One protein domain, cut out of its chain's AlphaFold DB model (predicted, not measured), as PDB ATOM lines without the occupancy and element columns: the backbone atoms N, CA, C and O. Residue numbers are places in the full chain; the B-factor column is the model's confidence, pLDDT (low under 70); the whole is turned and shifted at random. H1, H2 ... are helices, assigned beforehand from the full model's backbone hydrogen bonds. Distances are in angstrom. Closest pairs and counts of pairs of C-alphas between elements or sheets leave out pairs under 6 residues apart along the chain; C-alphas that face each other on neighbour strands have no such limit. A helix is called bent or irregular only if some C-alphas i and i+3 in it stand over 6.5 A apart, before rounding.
ATOM      1  N   LYS A 184      57.029  13.330  15.104       82.06
ATOM      2  CA  LYS A 184      57.331  14.740  15.407       82.06
ATOM      3  C   LYS A 184      58.000  15.471  14.238       82.06
ATOM      4  O   LYS A 184      57.829  16.676  14.089       82.06
ATOM      5  N   ASN A 185      58.677  14.714  13.380       78.31
ATOM      6  CA  ASN A 185      59.404  15.165  12.203       78.31
ATOM      7  C   ASN A 185      58.596  15.013  10.894       78.31
ATOM      8  O   ASN A 185      59.076  15.413   9.836       78.31
ATOM      9  N   ARG A 186      57.366  14.473  10.945       83.00
ATOM     10  CA  ARG A 186      56.486  14.233   9.782       83.00
ATOM     11  C   ARG A 186      55.545  15.406   9.501       83.00
ATOM     12  O   ARG A 186      54.330  15.337   9.705       83.00
ATOM     13  N   ASP A 187      56.108  16.536   9.082       74.25
ATOM     14  CA  ASP A 187      55.322  17.707   8.651       74.25
ATOM     15  C   ASP A 187      54.489  17.445   7.402       74.25
ATOM     16  O   ASP A 187      53.419  18.019   7.243       74.25
ATOM     17  N   ASP A 188      54.950  16.553   6.538       76.75
ATOM     18  CA  ASP A 188      54.214  16.109   5.362       76.75
ATOM     19  C   ASP A 188      52.888  15.418   5.727       76.75
ATOM     20  O   ASP A 188      51.895  15.608   5.026       76.75
ATOM     21  N   LEU A 189      52.841  14.675   6.842       87.38
ATOM     22  CA  LEU A 189      51.598  14.102   7.368       87.38
ATOM     23  C   LEU A 189      50.758  15.151   8.095       87.38
ATOM     24  O   LEU A 189      49.559  15.249   7.848       87.38
ATOM     25  N   PHE A 190      51.386  15.978   8.936       90.56
ATOM     26  CA  PHE A 190      50.694  17.064   9.635       90.56
ATOM     27  C   PHE A 190      49.993  18.019   8.662       90.56
ATOM     28  O   PHE A 190      48.832  18.354   8.862       90.56
ATOM     29  N   ASN A 191      50.648  18.404   7.566       84.31
ATOM     30  CA  ASN A 191      50.084  19.313   6.566       84.31
ATOM     31  C   ASN A 191      48.914  18.709   5.773       84.31
ATOM     32  O   ASN A 191      48.166  19.457   5.146       84.31
ATOM     33  N   LYS A 192      48.753  17.381   5.804       90.19
ATOM     34  CA  LYS A 192      47.610  16.658   5.229       90.19
ATOM     35  C   LYS A 192      46.481  16.443   6.239       90.19
ATOM     36  O   LYS A 192      45.488  15.808   5.893       90.19
ATOM     37  N   TRP A 193      46.616  16.935   7.470       93.81
ATOM     38  CA  TRP A 193      45.581  16.808   8.486       93.81
ATOM     39  C   TRP A 193      44.381  17.697   8.162       93.81
ATOM     40  O   TRP A 193      44.490  18.924   8.169       93.81
ATOM     41  N   ILE A 194      43.218  17.087   7.934       92.81
ATOM     42  CA  ILE A 194      41.992  17.772   7.495       92.81
ATOM     43  C   ILE A 194      41.538  18.877   8.459       92.81
ATOM     44  O   ILE A 194      40.963  19.886   8.056       92.81
ATOM     45  N   ILE A 195      41.859  18.732   9.742       91.69
ATOM     46  CA  ILE A 195      41.530  19.706  10.784       91.69
ATOM     47  C   ILE A 195      42.249  21.044  10.565       91.69
ATOM     48  O   ILE A 195      41.711  22.092  10.926       91.69
ATOM     49  N   LEU A 196      43.422  21.055   9.920       89.62
ATOM     50  CA  LEU A 196      44.085  22.308   9.549       89.62
ATOM     51  C   LEU A 196      43.246  23.128   8.567       89.62
ATOM     52  O   LEU A 196      43.237  24.356   8.659       89.62
ATOM     53  N   ASP A 197      42.504  22.481   7.668       86.62
ATOM     54  CA  ASP A 197      41.614  23.187   6.748       86.62
ATOM     55  C   ASP A 197      40.413  23.791   7.474       86.62
ATOM     56  O   ASP A 197      40.019  24.919   7.170       86.62
ATOM     57  N   TRP A 198      39.893  23.122   8.507       88.75
ATOM     58  CA  TRP A 198      38.823  23.673   9.347       88.75
ATOM     59  C   TRP A 198      39.271  24.965  10.040       88.75
ATOM     60  O   TRP A 198      38.538  25.956  10.060       88.75
ATOM     61  N   PHE A 199      40.511  25.005  10.533       83.56
ATOM     62  CA  PHE A 199      41.090  26.216  11.117       83.56
ATOM     63  C   PHE A 199      41.332  27.331  10.097       83.56
ATOM     64  O   PHE A 199      41.061  28.499  10.389       83.56
ATOM     65  N   ARG A 200      41.797  26.987   8.890       81.00
ATOM     66  CA  ARG A 200      42.006  27.959   7.805       81.00
ATOM     67  C   ARG A 200      40.699  28.627   7.387       81.00
ATOM     68  O   ARG A 200      40.695  29.842   7.198       81.00
ATOM     69  N   ILE A 201      39.609  27.863   7.286       80.25
ATOM     70  CA  ILE A 201      38.262  28.388   7.002       80.25
ATOM     71  C   ILE A 201      37.816  29.353   8.111       80.25
ATOM     72  O   ILE A 201      37.232  30.394   7.822       80.25
ATOM     73  N   GLY A 202      38.158  29.053   9.366       75.19
ATOM     74  CA  GLY A 202      37.911  29.922  10.519       75.19
ATOM     75  C   GLY A 202      38.820  31.156  10.628       75.19
ATOM     76  O   GLY A 202      38.702  31.899  11.597       75.19
ATOM     77  N   GLY A 203      39.732  31.387   9.674       73.38
ATOM     78  CA  GLY A 203      40.613  32.563   9.647       73.38
ATOM     79  C   GLY A 203      41.864  32.473  10.531       73.38
ATOM     80  O   GLY A 203      42.564  33.471  10.692       73.38
ATOM     81  N   LEU A 204      42.188  31.300  11.085       68.75
ATOM     82  CA  LEU A 204      43.363  31.100  11.942       68.75
ATOM     83  C   LEU A 204      44.569  30.660  11.098       68.75
ATOM     84  O   LEU A 204      44.725  29.483  10.781       68.75
ATOM     85  N   GLN A 205      45.419  31.617  10.709       62.72
ATOM     86  CA  GLN A 205      46.599  31.376   9.850       62.72
ATOM     87  C   GLN A 205      47.930  31.847  10.465       62.72
ATOM     88  O   GLN A 205      48.952  31.912   9.781       62.72
ATOM     89  N   GLU A 206      47.948  32.187  11.754       68.38
ATOM     90  CA  GLU A 206      49.149  32.699  12.416       68.38
ATOM     91  C   GLU A 206      50.174  31.595  12.728       68.38
ATOM     92  O   GLU A 206      49.834  30.454  13.040       68.38
ATOM     93  N   GLN A 207      51.464  31.940  12.703       60.34
ATOM     94  CA  GLN A 207      52.549  30.982  12.958       60.34
ATOM     95  C   GLN A 207      52.494  30.377  14.369       60.34
ATOM     96  O   GLN A 207      52.746  29.185  14.539       60.34
ATOM     97  N   ILE A 208      52.112  31.178  15.369       61.88
ATOM     98  CA  ILE A 208      51.957  30.729  16.762       61.88
ATOM     99  C   ILE A 208      50.882  29.636  16.854       61.88
ATOM    100  O   ILE A 208      51.047  28.645  17.566       61.88
ATOM    101  N   PHE A 209      49.805  29.784  16.082       77.81
ATOM    102  CA  PHE A 209      48.716  28.821  16.028       77.81
ATOM    103  C   PHE A 209      49.162  27.487  15.416       77.81
ATOM    104  O   PHE A 209      48.923  26.430  15.999       77.81
ATOM    105  N   LEU A 210      49.852  27.522  14.271       72.94
ATOM    106  CA  LEU A 210      50.338  26.307  13.611       72.94
ATOM    107  C   LEU A 210      51.330  25.536  14.487       72.94
ATOM    108  O   LEU A 210      51.255  24.311  14.552       72.94
ATOM    109  N   ALA A 211      52.200  26.241  15.217       70.19
ATOM    110  CA  ALA A 211      53.097  25.617  16.185       70.19
ATOM    111  C   ALA A 211      52.314  24.881  17.286       70.19
ATOM    112  O   ALA A 211      52.621  23.732  17.610       70.19
ATOM    113  N   ARG A 212      51.251  25.501  17.813       81.00
ATOM    114  CA  ARG A 212      50.381  24.879  18.821       81.00
ATOM    115  C   ARG A 212      49.642  23.656  18.274       81.00
ATOM    116  O   ARG A 212      49.652  22.608  18.916       81.00
ATOM    117  N   ALA A 213      49.058  23.762  17.082       87.12
ATOM    118  CA  ALA A 213      48.385  22.651  16.414       87.12
ATOM    119  C   ALA A 213      49.345  21.481  16.143       87.12
ATOM    120  O   ALA A 213      48.966  20.324  16.314       87.12
ATOM    121  N   LYS A 214      50.603  21.767  15.785       86.62
ATOM    122  CA  LYS A 214      51.637  20.747  15.583       86.62
ATOM    123  C   LYS A 214      51.984  20.010  16.876       86.62
ATOM    124  O   LYS A 214      52.134  18.791  16.849       86.62
ATOM    125  N   MET A 215      52.083  20.711  18.006       81.12
ATOM    126  CA  MET A 215      52.299  20.056  19.303       81.12
ATOM    127  C   MET A 215      51.161  19.084  19.632       81.12
ATOM    128  O   MET A 215      51.426  17.934  19.970       81.12
ATOM    129  N   LEU A 216      49.910  19.526  19.460       91.44
ATOM    130  CA  LEU A 216      48.731  18.689  19.697       91.44
ATOM    131  C   LEU A 216      48.681  17.496  18.741       91.44
ATOM    132  O   LEU A 216      48.398  16.390  19.177       91.44
ATOM    133  N   TRP A 217      49.017  17.684  17.463       93.75
ATOM    134  CA  TRP A 217      49.144  16.588  16.496       93.75
ATOM    135  C   TRP A 217      50.082  15.484  16.998       93.75
ATOM    136  O   TRP A 217      49.728  14.307  16.999       93.75
ATOM    137  N   VAL A 218      51.278  15.855  17.460       90.38
ATOM    138  CA  VAL A 218      52.257  14.883  17.967       90.38
ATOM    139  C   VAL A 218      51.746  14.199  19.236       90.38
ATOM    140  O   VAL A 218      51.871  12.982  19.376       90.38
ATOM    141  N   GLU A 219      51.141  14.958  20.147       91.19
ATOM    142  CA  GLU A 219      50.605  14.424  21.399       91.19
ATOM    143  C   GLU A 219      49.454  13.435  21.166       91.19
ATOM    144  O   GLU A 219      49.454  12.345  21.738       91.19
ATOM    145  N   LEU A 220      48.521  13.777  20.276       93.88
ATOM    146  CA  LEU A 220      47.360  12.955  19.940       93.88
ATOM    147  C   LEU A 220      47.773  11.660  19.233       93.88
ATOM    148  O   LEU A 220      47.248  10.587  19.528       93.88
ATOM    149  N   PHE A 221      48.726  11.736  18.304       94.25
ATOM    150  CA  PHE A 221      48.931  10.646  17.352       94.25
ATOM    151  C   PHE A 221      50.230   9.855  17.517       94.25
ATOM    152  O   PHE A 221      50.368   8.809  16.882       94.25
ATOM    153  N   SER A 222      51.158  10.275  18.383       90.88
ATOM    154  CA  SER A 222      52.437   9.562  18.584       90.88
ATOM    155  C   SER A 222      52.241   8.091  18.956       90.88
ATOM    156  O   SER A 222      52.823   7.215  18.322       90.88
ATOM    157  N   LYS A 223      51.342   7.799  19.906       88.50
ATOM    158  CA  LYS A 223      51.039   6.422  20.339       88.50
ATOM    159  C   LYS A 223      50.551   5.531  19.193       88.50
ATOM    160  O   LYS A 223      50.931   4.364  19.110       88.50
ATOM    161  N   ILE A 224      49.704   6.076  18.324       89.75
ATOM    162  CA  ILE A 224      49.139   5.348  17.186       89.75
ATOM    163  C   ILE A 224      50.215   5.085  16.147       89.75
ATOM    164  O   ILE A 224      50.379   3.951  15.700       89.75
ATOM    165  N   TYR A 225      50.973   6.122  15.802       90.06
ATOM    166  CA  TYR A 225      52.037   6.025  14.818       90.06
ATOM    167  C   TYR A 225      53.105   5.004  15.238       90.06
ATOM    168  O   TYR A 225      53.493   4.142  14.449       90.06
ATOM    169  N   ASP A 226      53.496   5.012  16.515       87.19
ATOM    170  CA  ASP A 226      54.425   4.038  17.099       87.19
ATOM    171  C   ASP A 226      53.887   2.602  17.085       87.19
ATOM    172  O   ASP A 226      54.657   1.644  16.986       87.19
ATOM    173  N   LYS A 227      52.570   2.418  17.215       85.81
ATOM    174  CA  LYS A 227      51.949   1.090  17.158       85.81
ATOM    175  C   LYS A 227      51.865   0.581  15.717       85.81
ATOM    176  O   LYS A 227      52.219  -0.571  15.453       85.81
ATOM    177  N   LEU A 228      51.465   1.439  14.779       87.31
ATOM    178  CA  LEU A 228      51.403   1.106  13.356       87.31
ATOM    179  C   LEU A 228      52.791   0.771  12.793       87.31
ATOM    180  O   LEU A 228      52.928  -0.221  12.077       87.31
ATOM    181  N   SER A 229      53.823   1.537  13.163       83.88
ATOM    182  CA  SER A 229      55.198   1.321  12.687       83.88
ATOM    183  C   SER A 229      55.776  -0.029  13.126       83.88
ATOM    184  O   SER A 229      56.510  -0.665  12.374       83.88
ATOM    185  N   LYS A 230      55.385  -0.531  14.304       83.12
ATOM    186  CA  LYS A 230      55.787  -1.856  14.809       83.12
ATOM    187  C   LYS A 230      55.039  -3.022  14.159       83.12
ATOM    188  O   LYS A 230      55.478  -4.161  14.284       83.12
ATOM    189  N   SER A 231      53.925  -2.761  13.477       75.44
ATOM    190  CA  SER A 231      53.012  -3.796  12.969       75.44
ATOM    191  C   SER A 231      53.304  -4.234  11.524       75.44
ATOM    192  O   SER A 231      52.453  -4.855  10.892       75.44
ATOM    193  N   ASN A 232      54.499  -3.928  11.003       67.75
ATOM    194  CA  ASN A 232      54.975  -4.292   9.660       67.75
ATOM    195  C   ASN A 232      54.001  -3.899   8.528       67.75
ATOM    196  O   ASN A 232      53.737  -4.674   7.612       67.75
ATOM    197  N   ALA A 233      53.400  -2.712   8.631       67.00
ATOM    198  CA  ALA A 233      52.501  -2.203   7.607       67.00
ATOM    199  C   ALA A 233      53.314  -1.615   6.446       67.00
ATOM    200  O   ALA A 233      53.932  -0.566   6.614       67.00
ATOM    201  N   ASP A 234      53.225  -2.231   5.266       73.56
ATOM    202  CA  ASP A 234      53.814  -1.711   4.015       73.56
ATOM    203  C   ASP A 234      53.292  -0.309   3.631       73.56
ATOM    204  O   ASP A 234      53.828   0.338   2.737       73.56
ATOM    205  N   ASP A 235      52.259   0.176   4.328       86.50
ATOM    206  CA  ASP A 235      51.606   1.459   4.091       86.50
ATOM    207  C   ASP A 235      51.241   2.189   5.403       86.50
ATOM    208  O   ASP A 235      50.078   2.462   5.716       86.50
ATOM    209  N   LEU A 236      52.256   2.428   6.240       89.19
ATOM    210  CA  LEU A 236      52.144   3.131   7.527       89.19
ATOM    211  C   LEU A 236      51.470   4.508   7.396       89.19
ATOM    212  O   LEU A 236      50.575   4.847   8.174       89.19
ATOM    213  N   ASP A 237      51.895   5.293   6.411       89.62
ATOM    214  CA  ASP A 237      51.498   6.691   6.274       89.62
ATOM    215  C   ASP A 237      50.044   6.846   5.834       89.62
ATOM    216  O   ASP A 237      49.334   7.686   6.390       89.62
ATOM    217  N   ASN A 238      49.556   6.016   4.904       89.75
ATOM    218  CA  ASN A 238      48.147   6.078   4.520       89.75
ATOM    219  C   ASN A 238      47.245   5.615   5.661       89.75
ATOM    220  O   ASN A 238      46.209   6.229   5.878       89.75
ATOM    221  N   LYS A 239      47.642   4.607   6.451       91.25
ATOM    222  CA  LYS A 239      46.880   4.212   7.650       91.25
ATOM    223  C   LYS A 239      46.823   5.328   8.687       91.25
ATOM    224  O   LYS A 239      45.773   5.558   9.284       91.25
ATOM    225  N   MET A 240      47.937   6.033   8.885       93.19
ATOM    226  CA  MET A 240      47.987   7.188   9.776       93.19
ATOM    227  C   MET A 240      47.057   8.310   9.289       93.19
ATOM    228  O   MET A 240      46.308   8.879  10.083       93.19
ATOM    229  N   LEU A 241      47.072   8.619   7.989       92.69
ATOM    230  CA  LEU A 241      46.206   9.645   7.407       92.69
ATOM    231  C   LEU A 241      44.733   9.237   7.416       92.69
ATOM    232  O   LEU A 241      43.893  10.061   7.757       92.69
ATOM    233  N   GLU A 242      44.421   7.981   7.107       93.00
ATOM    234  CA  GLU A 242      43.068   7.423   7.176       93.00
ATOM    235  C   GLU A 242      42.499   7.572   8.588       93.00
ATOM    236  O   GLU A 242      41.399   8.093   8.785       93.00
ATOM    237  N   PHE A 243      43.290   7.207   9.599       94.25
ATOM    238  CA  PHE A 243      42.898   7.422  10.980       94.25
ATOM    239  C   PHE A 243      42.669   8.903  11.281       94.25
ATOM    240  O   PHE A 243      41.587   9.282  11.726       94.25
ATOM    241  N   ALA A 244      43.676   9.746  11.047       95.19
ATOM    242  CA  ALA A 244      43.643  11.139  11.471       95.19
ATOM    243  C   ALA A 244      42.562  11.961  10.752       95.19
ATOM    244  O   ALA A 244      41.965  12.855  11.358       95.19
ATOM    245  N   ASN A 245      42.307  11.662   9.475       95.62
ATOM    246  CA  ASN A 245      41.414  12.446   8.625       95.62
ATOM    247  C   ASN A 245      39.999  11.897   8.528       95.62
ATOM    248  O   ASN A 245      39.100  12.697   8.276       95.62
ATOM    249  N   ASN A 246      39.782  10.598   8.750       93.06
ATOM    250  CA  ASN A 246      38.446  10.005   8.641       93.06
ATOM    251  C   ASN A 246      37.922   9.532   9.997       93.06
ATOM    252  O   ASN A 246      36.782   9.817  10.345       93.06
ATOM    253  N   THR A 247      38.744   8.835  10.786       94.38
ATOM    254  CA  THR A 247      38.286   8.292  12.077       94.38
ATOM    255  C   THR A 247      38.311   9.356  13.178       94.38
ATOM    256  O   THR A 247      37.298   9.630  13.817       94.38
ATOM    257  N   PHE A 248      39.467   9.984  13.405       95.75
ATOM    258  CA  PHE A 248      39.644  10.970  14.467       95.75
ATOM    259  C   PHE A 248      38.855  12.255  14.209       95.75
ATOM    260  O   PHE A 248      38.317  12.827  15.150       95.75
ATOM    261  N   SER A 249      38.784  12.712  12.956       93.56
ATOM    262  CA  SER A 249      38.056  13.932  12.586       93.56
ATOM    263  C   SER A 249      36.568  13.852  12.951       93.56
ATOM    264  O   SER A 249      36.040  14.803  13.522       93.56
ATOM    265  N   GLY A 250      35.921  12.708  12.708       92.88
ATOM    266  CA  GLY A 250      34.549  12.456  13.150       92.88
ATOM    267  C   GLY A 250      34.441  12.458  14.674       92.88
ATOM    268  O   GLY A 250      33.618  13.172  15.237       92.88
ATOM    269  N   TYR A 251      35.354  11.752  15.350       94.44
ATOM    270  CA  TYR A 251      35.376  11.693  16.812       94.44
ATOM    271  C   TYR A 251      35.496  13.076  17.473       94.44
ATOM    272  O   TYR A 251      34.795  13.363  18.442       94.44
ATOM    273  N   ILE A 252      36.384  13.947  16.978       94.56
ATOM    274  CA  ILE A 252      36.563  15.279  17.572       94.56
ATOM    275  C   ILE A 252      35.387  16.208  17.282       94.56
ATOM    276  O   ILE A 252      35.091  17.065  18.114       94.56
ATOM    277  N   ASP A 253      34.702  16.053  16.149       91.31
ATOM    278  CA  ASP A 253      33.505  16.847  15.870       91.31
ATOM    279  C   ASP A 253      32.355  16.451  16.806       91.31
ATOM    280  O   ASP A 253      31.767  17.323  17.453       91.31
ATOM    281  N   ASP A 254      32.145  15.145  17.006       92.25
ATOM    282  CA  ASP A 254      31.186  14.608  17.979       92.25
ATOM    283  C   ASP A 254      31.516  15.064  19.409       92.25
ATOM    284  O   ASP A 254      30.646  15.528  20.150       92.25
ATOM    285  N   TYR A 255      32.791  14.978  19.803       92.94
ATOM    286  CA  TYR A 255      33.249  15.426  21.117       92.94
ATOM    287  C   TYR A 255      33.018  16.928  21.321       92.94
ATOM    288  O   TYR A 255      32.506  17.341  22.364       92.94
ATOM    289  N   LYS A 256      33.361  17.750  20.321       92.31
ATOM    290  CA  LYS A 256      33.146  19.201  20.355       92.31
ATOM    291  C   LYS A 256      31.663  19.521  20.510       92.31
ATOM    292  O   LYS A 256      31.318  20.372  21.332       92.31
ATOM    293  N   TRP A 257      30.795  18.843  19.757       89.50
ATOM    294  CA  TRP A 257      29.347  19.012  19.859       89.50
ATOM    295  C   TRP A 257      28.847  18.680  21.269       89.50
ATOM    296  O   TRP A 257      28.234  19.518  21.932       89.50
ATOM    297  N   PHE A 258      29.201  17.497  21.770       89.31
ATOM    298  CA  PHE A 258      28.791  17.014  23.087       89.31
ATOM    299  C   PHE A 258      29.250  17.917  24.241       89.31
ATOM    300  O   PHE A 258      28.489  18.190  25.170       89.31
ATOM    301  N   GLU A 259      30.487  18.412  24.210       88.00
ATOM    302  CA  GLU A 259      30.980  19.321  25.250       88.00
ATOM    303  C   GLU A 259      30.364  20.722  25.155       88.00
ATOM    304  O   GLU A 259      30.153  21.370  26.184       88.00
ATOM    305  N   SER A 260      30.017  21.177  23.950       87.25
ATOM    306  CA  SER A 260      29.337  22.462  23.754       87.25
ATOM    307  C   SER A 260      27.926  22.460  24.354       87.25
ATOM    308  O   SER A 260      27.523  23.443  24.979       87.25
ATOM    309  N   GLU A 261      27.200  21.338  24.271       87.62
ATOM    310  CA  GLU A 261      25.887  21.183  24.920       87.62
ATOM    311  C   GLU A 261      25.971  21.329  26.447       87.62
ATOM    312  O   GLU A 261      25.100  21.938  27.070       87.62
ATOM    313  N   LYS A 262      27.047  20.826  27.065       86.75
ATOM    314  CA  LYS A 262      27.250  20.922  28.519       86.75
ATOM    315  C   LYS A 262      27.613  22.326  28.982       86.75
ATOM    316  O   LYS A 262      27.250  22.713  30.092       86.75
ATOM    317  N   LYS A 263      28.387  23.057  28.175       78.81
ATOM    318  CA  LYS A 263      28.944  24.364  28.553       78.81
ATOM    319  C   LYS A 263      28.075  25.544  28.101       78.81
ATOM    320  O   LYS A 263      28.436  26.665  28.413       78.81
ATOM    321  N   THR A 264      26.943  25.295  27.431       76.31
ATOM    322  CA  THR A 264      25.990  26.291  26.883       76.31
ATOM    323  C   THR A 264      26.568  27.271  25.851       76.31
ATOM    324  O   THR A 264      25.879  28.200  25.426       76.31
ATOM    325  N   PHE A 265      27.802  27.044  25.397       78.81
ATOM    326  CA  PHE A 265      28.471  27.757  24.309       78.81
ATOM    327  C   PHE A 265      29.441  26.815  23.580       78.81
ATOM    328  O   PHE A 265      29.878  25.814  24.150       78.81
ATOM    329  N   ASP A 266      29.783  27.139  22.329       83.75
ATOM    330  CA  ASP A 266      30.765  26.379  21.545       83.75
ATOM    331  C   ASP A 266      32.148  26.483  22.196       83.75
ATOM    332  O   ASP A 266      32.707  27.574  22.336       83.75
ATOM    333  N   ILE A 267      32.703  25.343  22.605       85.62
ATOM    334  CA  ILE A 267      34.025  25.299  23.237       85.62
ATOM    335  C   ILE A 267      35.147  25.641  22.253       85.62
ATOM    336  O   ILE A 267      36.246  26.001  22.670       85.62
ATOM    337  N   GLY A 268      34.866  25.558  20.953       87.94
ATOM    338  CA  GLY A 268      35.819  25.765  19.883       87.94
ATOM    339  C   GLY A 268      36.723  24.553  19.668       87.94
ATOM    340  O   GLY A 268      37.109  23.829  20.587       87.94
ATOM    341  N   LEU A 269      37.116  24.354  18.411       89.88
ATOM    342  CA  LEU A 269      37.903  23.197  17.982       89.88
ATOM    343  C   LEU A 269      39.276  23.108  18.668       89.88
ATOM    344  O   LEU A 269      39.690  22.027  19.073       89.88
ATOM    345  N   MET A 270      39.975  24.236  18.838       89.50
ATOM    346  CA  MET A 270      41.292  24.238  19.485       89.50
ATOM    347  C   MET A 270      41.194  23.789  20.944       89.50
ATOM    348  O   MET A 270      41.963  22.939  21.377       89.50
ATOM    349  N   LYS A 271      40.204  24.296  21.687       90.31
ATOM    350  CA  LYS A 271      40.013  23.904  23.083       90.31
ATOM    351  C   LYS A 271      39.676  22.421  23.206       90.31
ATOM    352  O   LYS A 271      40.200  21.755  24.092       90.31
ATOM    353  N   ALA A 272      38.844  21.911  22.300       92.81
ATOM    354  CA  ALA A 272      38.505  20.499  22.254       92.81
ATOM    355  C   ALA A 272      39.762  19.631  22.043       92.81
ATOM    356  O   ALA A 272      39.995  18.697  22.805       92.81
ATOM    357  N   LEU A 273      40.621  19.991  21.080       93.56
ATOM    358  CA  LEU A 273      41.897  19.304  20.847       93.56
ATOM    359  C   LEU A 273      42.840  19.364  22.057       93.56
ATOM    360  O   LEU A 273      43.546  18.398  22.310       93.56
ATOM    361  N   GLU A 274      42.857  20.469  22.808       92.06
ATOM    362  CA  GLU A 274      43.685  20.609  24.013       92.06
ATOM    363  C   GLU A 274      43.200  19.758  25.195       92.06
ATOM    364  O   GLU A 274      44.009  19.328  26.014       92.06
ATOM    365  N   GLU A 275      41.890  19.526  25.313       92.56
ATOM    366  CA  GLU A 275      41.307  18.722  26.397       92.56
ATOM    367  C   GLU A 275      41.413  17.209  26.114       92.56
ATOM    368  O   GLU A 275      41.518  16.403  27.046       92.56
ATOM    369  N   LEU A 276      41.433  16.814  24.835       92.06
ATOM    370  CA  LEU A 276      41.376  15.417  24.402       92.06
ATOM    371  C   LEU A 276      42.502  14.503  24.920       92.06
ATOM    372  O   LEU A 276      42.171  13.406  25.370       92.06
ATOM    373  N   PRO A 277      43.798  14.877  24.912       90.19
ATOM    374  CA  PRO A 277      44.864  13.981  25.367       90.19
ATOM    375  C   PRO A 277      44.660  13.464  26.796       90.19
ATOM    376  O   PRO A 277      44.995  12.320  27.100       90.19
ATOM    377  N   SER A 278      44.042  14.277  27.658       88.06
ATOM    378  CA  SER A 278      43.728  13.924  29.048       88.06
ATOM    379  C   SER A 278      42.356  13.257  29.221       88.06
ATOM    380  O   SER A 278      41.989  12.868  30.331       88.06
ATOM    381  N   ASN A 279      41.571  13.126  28.150       91.81
ATOM    382  CA  ASN A 279      40.217  12.596  28.195       91.81
ATOM    383  C   ASN A 279      40.217  11.055  28.216       91.81
ATOM    384  O   ASN A 279      40.761  10.401  27.327       91.81
ATOM    385  N   ALA A 280      39.554  10.458  29.209       92.06
ATOM    386  CA  ALA A 280      39.483   9.003  29.354       92.06
ATOM    387  C   ALA A 280      38.750   8.307  28.189       92.06
ATOM    388  O   ALA A 280      39.156   7.224  27.772       92.06
ATOM    389  N   ASN A 281      37.709   8.934  27.631       91.69
ATOM    390  CA  ASN A 281      36.994   8.388  26.475       91.69
ATOM    391  C   ASN A 281      37.876   8.396  25.230       91.69
ATOM    392  O   ASN A 281      37.759   7.496  24.407       91.69
ATOM    393  N   TYR A 282      38.764   9.383  25.103       91.06
ATOM    394  CA  TYR A 282      39.722   9.421  24.008       91.06
ATOM    395  C   TYR A 282      40.759   8.309  24.137       91.06
ATOM    396  O   TYR A 282      40.987   7.583  23.178       91.06
ATOM    397  N   GLN A 283      41.329   8.106  25.331       90.06
ATOM    398  CA  GLN A 283      42.259   6.992  25.551       90.06
ATOM    399  C   GLN A 283      41.598   5.641  25.242       90.06
ATOM    400  O   GLN A 283      42.194   4.813  24.560       90.06
ATOM    401  N   LYS A 284      40.337   5.452  25.649       91.06
ATOM    402  CA  LYS A 284      39.566   4.250  25.315       91.06
ATOM    403  C   LYS A 284      39.321   4.106  23.806       91.06
ATOM    404  O   LYS A 284      39.502   3.024  23.261       91.06
ATOM    405  N   PHE A 285      38.950   5.190  23.127       90.94
ATOM    406  CA  PHE A 285      38.793   5.215  21.671       90.94
ATOM    407  C   PHE A 285      40.086   4.804  20.950       90.94
ATOM    408  O   PHE A 285      40.040   4.022  20.001       90.94
ATOM    409  N   LEU A 286      41.243   5.275  21.429       88.50
ATOM    410  CA  LEU A 286      42.541   4.874  20.888       88.50
ATOM    411  C   LEU A 286      42.808   3.379  21.061       88.50
ATOM    412  O   LEU A 286      43.312   2.752  20.133       88.50
ATOM    413  N   GLU A 287      42.479   2.816  22.223       85.31
ATOM    414  CA  GLU A 287      42.632   1.384  22.488       85.31
ATOM    415  C   GLU A 287      41.744   0.540  21.567       85.31
ATOM    416  O   GLU A 287      42.236  -0.419  20.984       85.31
ATOM    417  N   GLU A 288      40.474   0.920  21.389       85.81
ATOM    418  CA  GLU A 288      39.499   0.193  20.559       85.81
ATOM    419  C   GLU A 288      39.820   0.231  19.064       85.81
ATOM    420  O   GLU A 288      39.534  -0.725  18.342       85.81
ATOM    421  N   TRP A 289      40.406   1.329  18.587       81.62
ATOM    422  CA  TRP A 289      40.802   1.455  17.187       81.62
ATOM    423  C   TRP A 289      42.019   0.588  16.831       81.62
ATOM    424  O   TRP A 289      42.206   0.210  15.674       81.62
ATOM    425  N   SER A 290      42.868   0.305  17.820       63.78
ATOM    426  CA  SER A 290      44.232  -0.182  17.625       63.78
ATOM    427  C   SER A 290      44.405  -1.679  17.844       63.78
ATOM    428  O   SER A 290      45.293  -2.248  17.173       63.78
TER     429      SER A 290
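This is residues 184 to 290 of the 290 residues of an uncharacterized protein of Spirochaetes bacterium ADurb.Bin133 (UniProt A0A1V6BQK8). One long helix, H4, runs most of the length of the domain, and the shorter helices gather round it: H3b folds back beside its first residues as a hairpin, and H2 and H5 cross it farther along. H3a packs on H5 rather than on H4, and the turn at residues 230 to 235 sticks out at one end. The printed part has 107 residues with six named helices, H1 to H6 in chain order, and no named strand; the class is all helix. It is compact, with a radius of gyration of the C-alphas of 14.0 A and spans of 45 by 31 by 20 A.

Start at H1, residues 187 to 190, which is close to but not clearly touching H4, residues 236 to 263: the closest C-alphas, of Leu 189 and Leu 241, are 7.0 A apart. Next, H2, residues 194 to 201, touches residues 244 to 249 of H4 alone, at a steep tilt of 55 degrees, the same way; the closest C-alphas, of Ile 194 and Asn 245, are 5.5 A apart. By its hydrogen bonds H3, residues 207 to 230, was assigned as one helix, but it is bent: C-alphas 220 and 223 are 7.5 A apart, and its arms H3a, residues 207 to 220, and H3b, residues 223 to 230, stand at a steep tilt of 61 degrees. H3b and H4 form a helical hairpin, a shallow tilt of 17 degrees, opposite ways, touching at residues 236 to 240 of H4 alone; look at the closest C-alphas, of Leu 228 and Leu 236, 6.2 A apart. H3a and H4 are apart. H5, residues 269 to 278, touches H3a, closest at the C-alphas of Leu 220 and Pro 277, 6.1 A, and touches residues 252 to 256 of H4 alone, about perpendicular at 78 degrees, closest at the C-alphas of Lys 256 and Ala 272, 5.8 A. H6, residues 280 to 289, is near H4, with 11 pairs of C-alphas within 10 A. Every O i to N i+4 pair is within hydrogen-bond range in H2, H3a and H6, against 3 of 4 in H3b, 20 of 24 in H4 and 4 of 6 in H5; H1 is too short for such a pair.

Find C-alpha 187 at (55.322, 17.707, 8.651), where H1 begins. H3a is 20.0 A long. From C-alpha 236 at (52.144, 3.131, 7.527), H4 runs 37.8 A, with a kink of 27 degrees near residue 250. H5, 15.6 A, is only just irregular: C-alphas 274 and 277 are 6.9 A apart. H6, 14.4 A, ends at C-alpha 289, (40.802, 1.455, 17.187).

The two C-alphas farthest apart, of Asp 234 and Thr 264, are 45.6 A apart. The printed part has no cut, and the five links between helices are tight. Look for pLDDT under 70 at residues 204 to 208, 232 to 233 and 290.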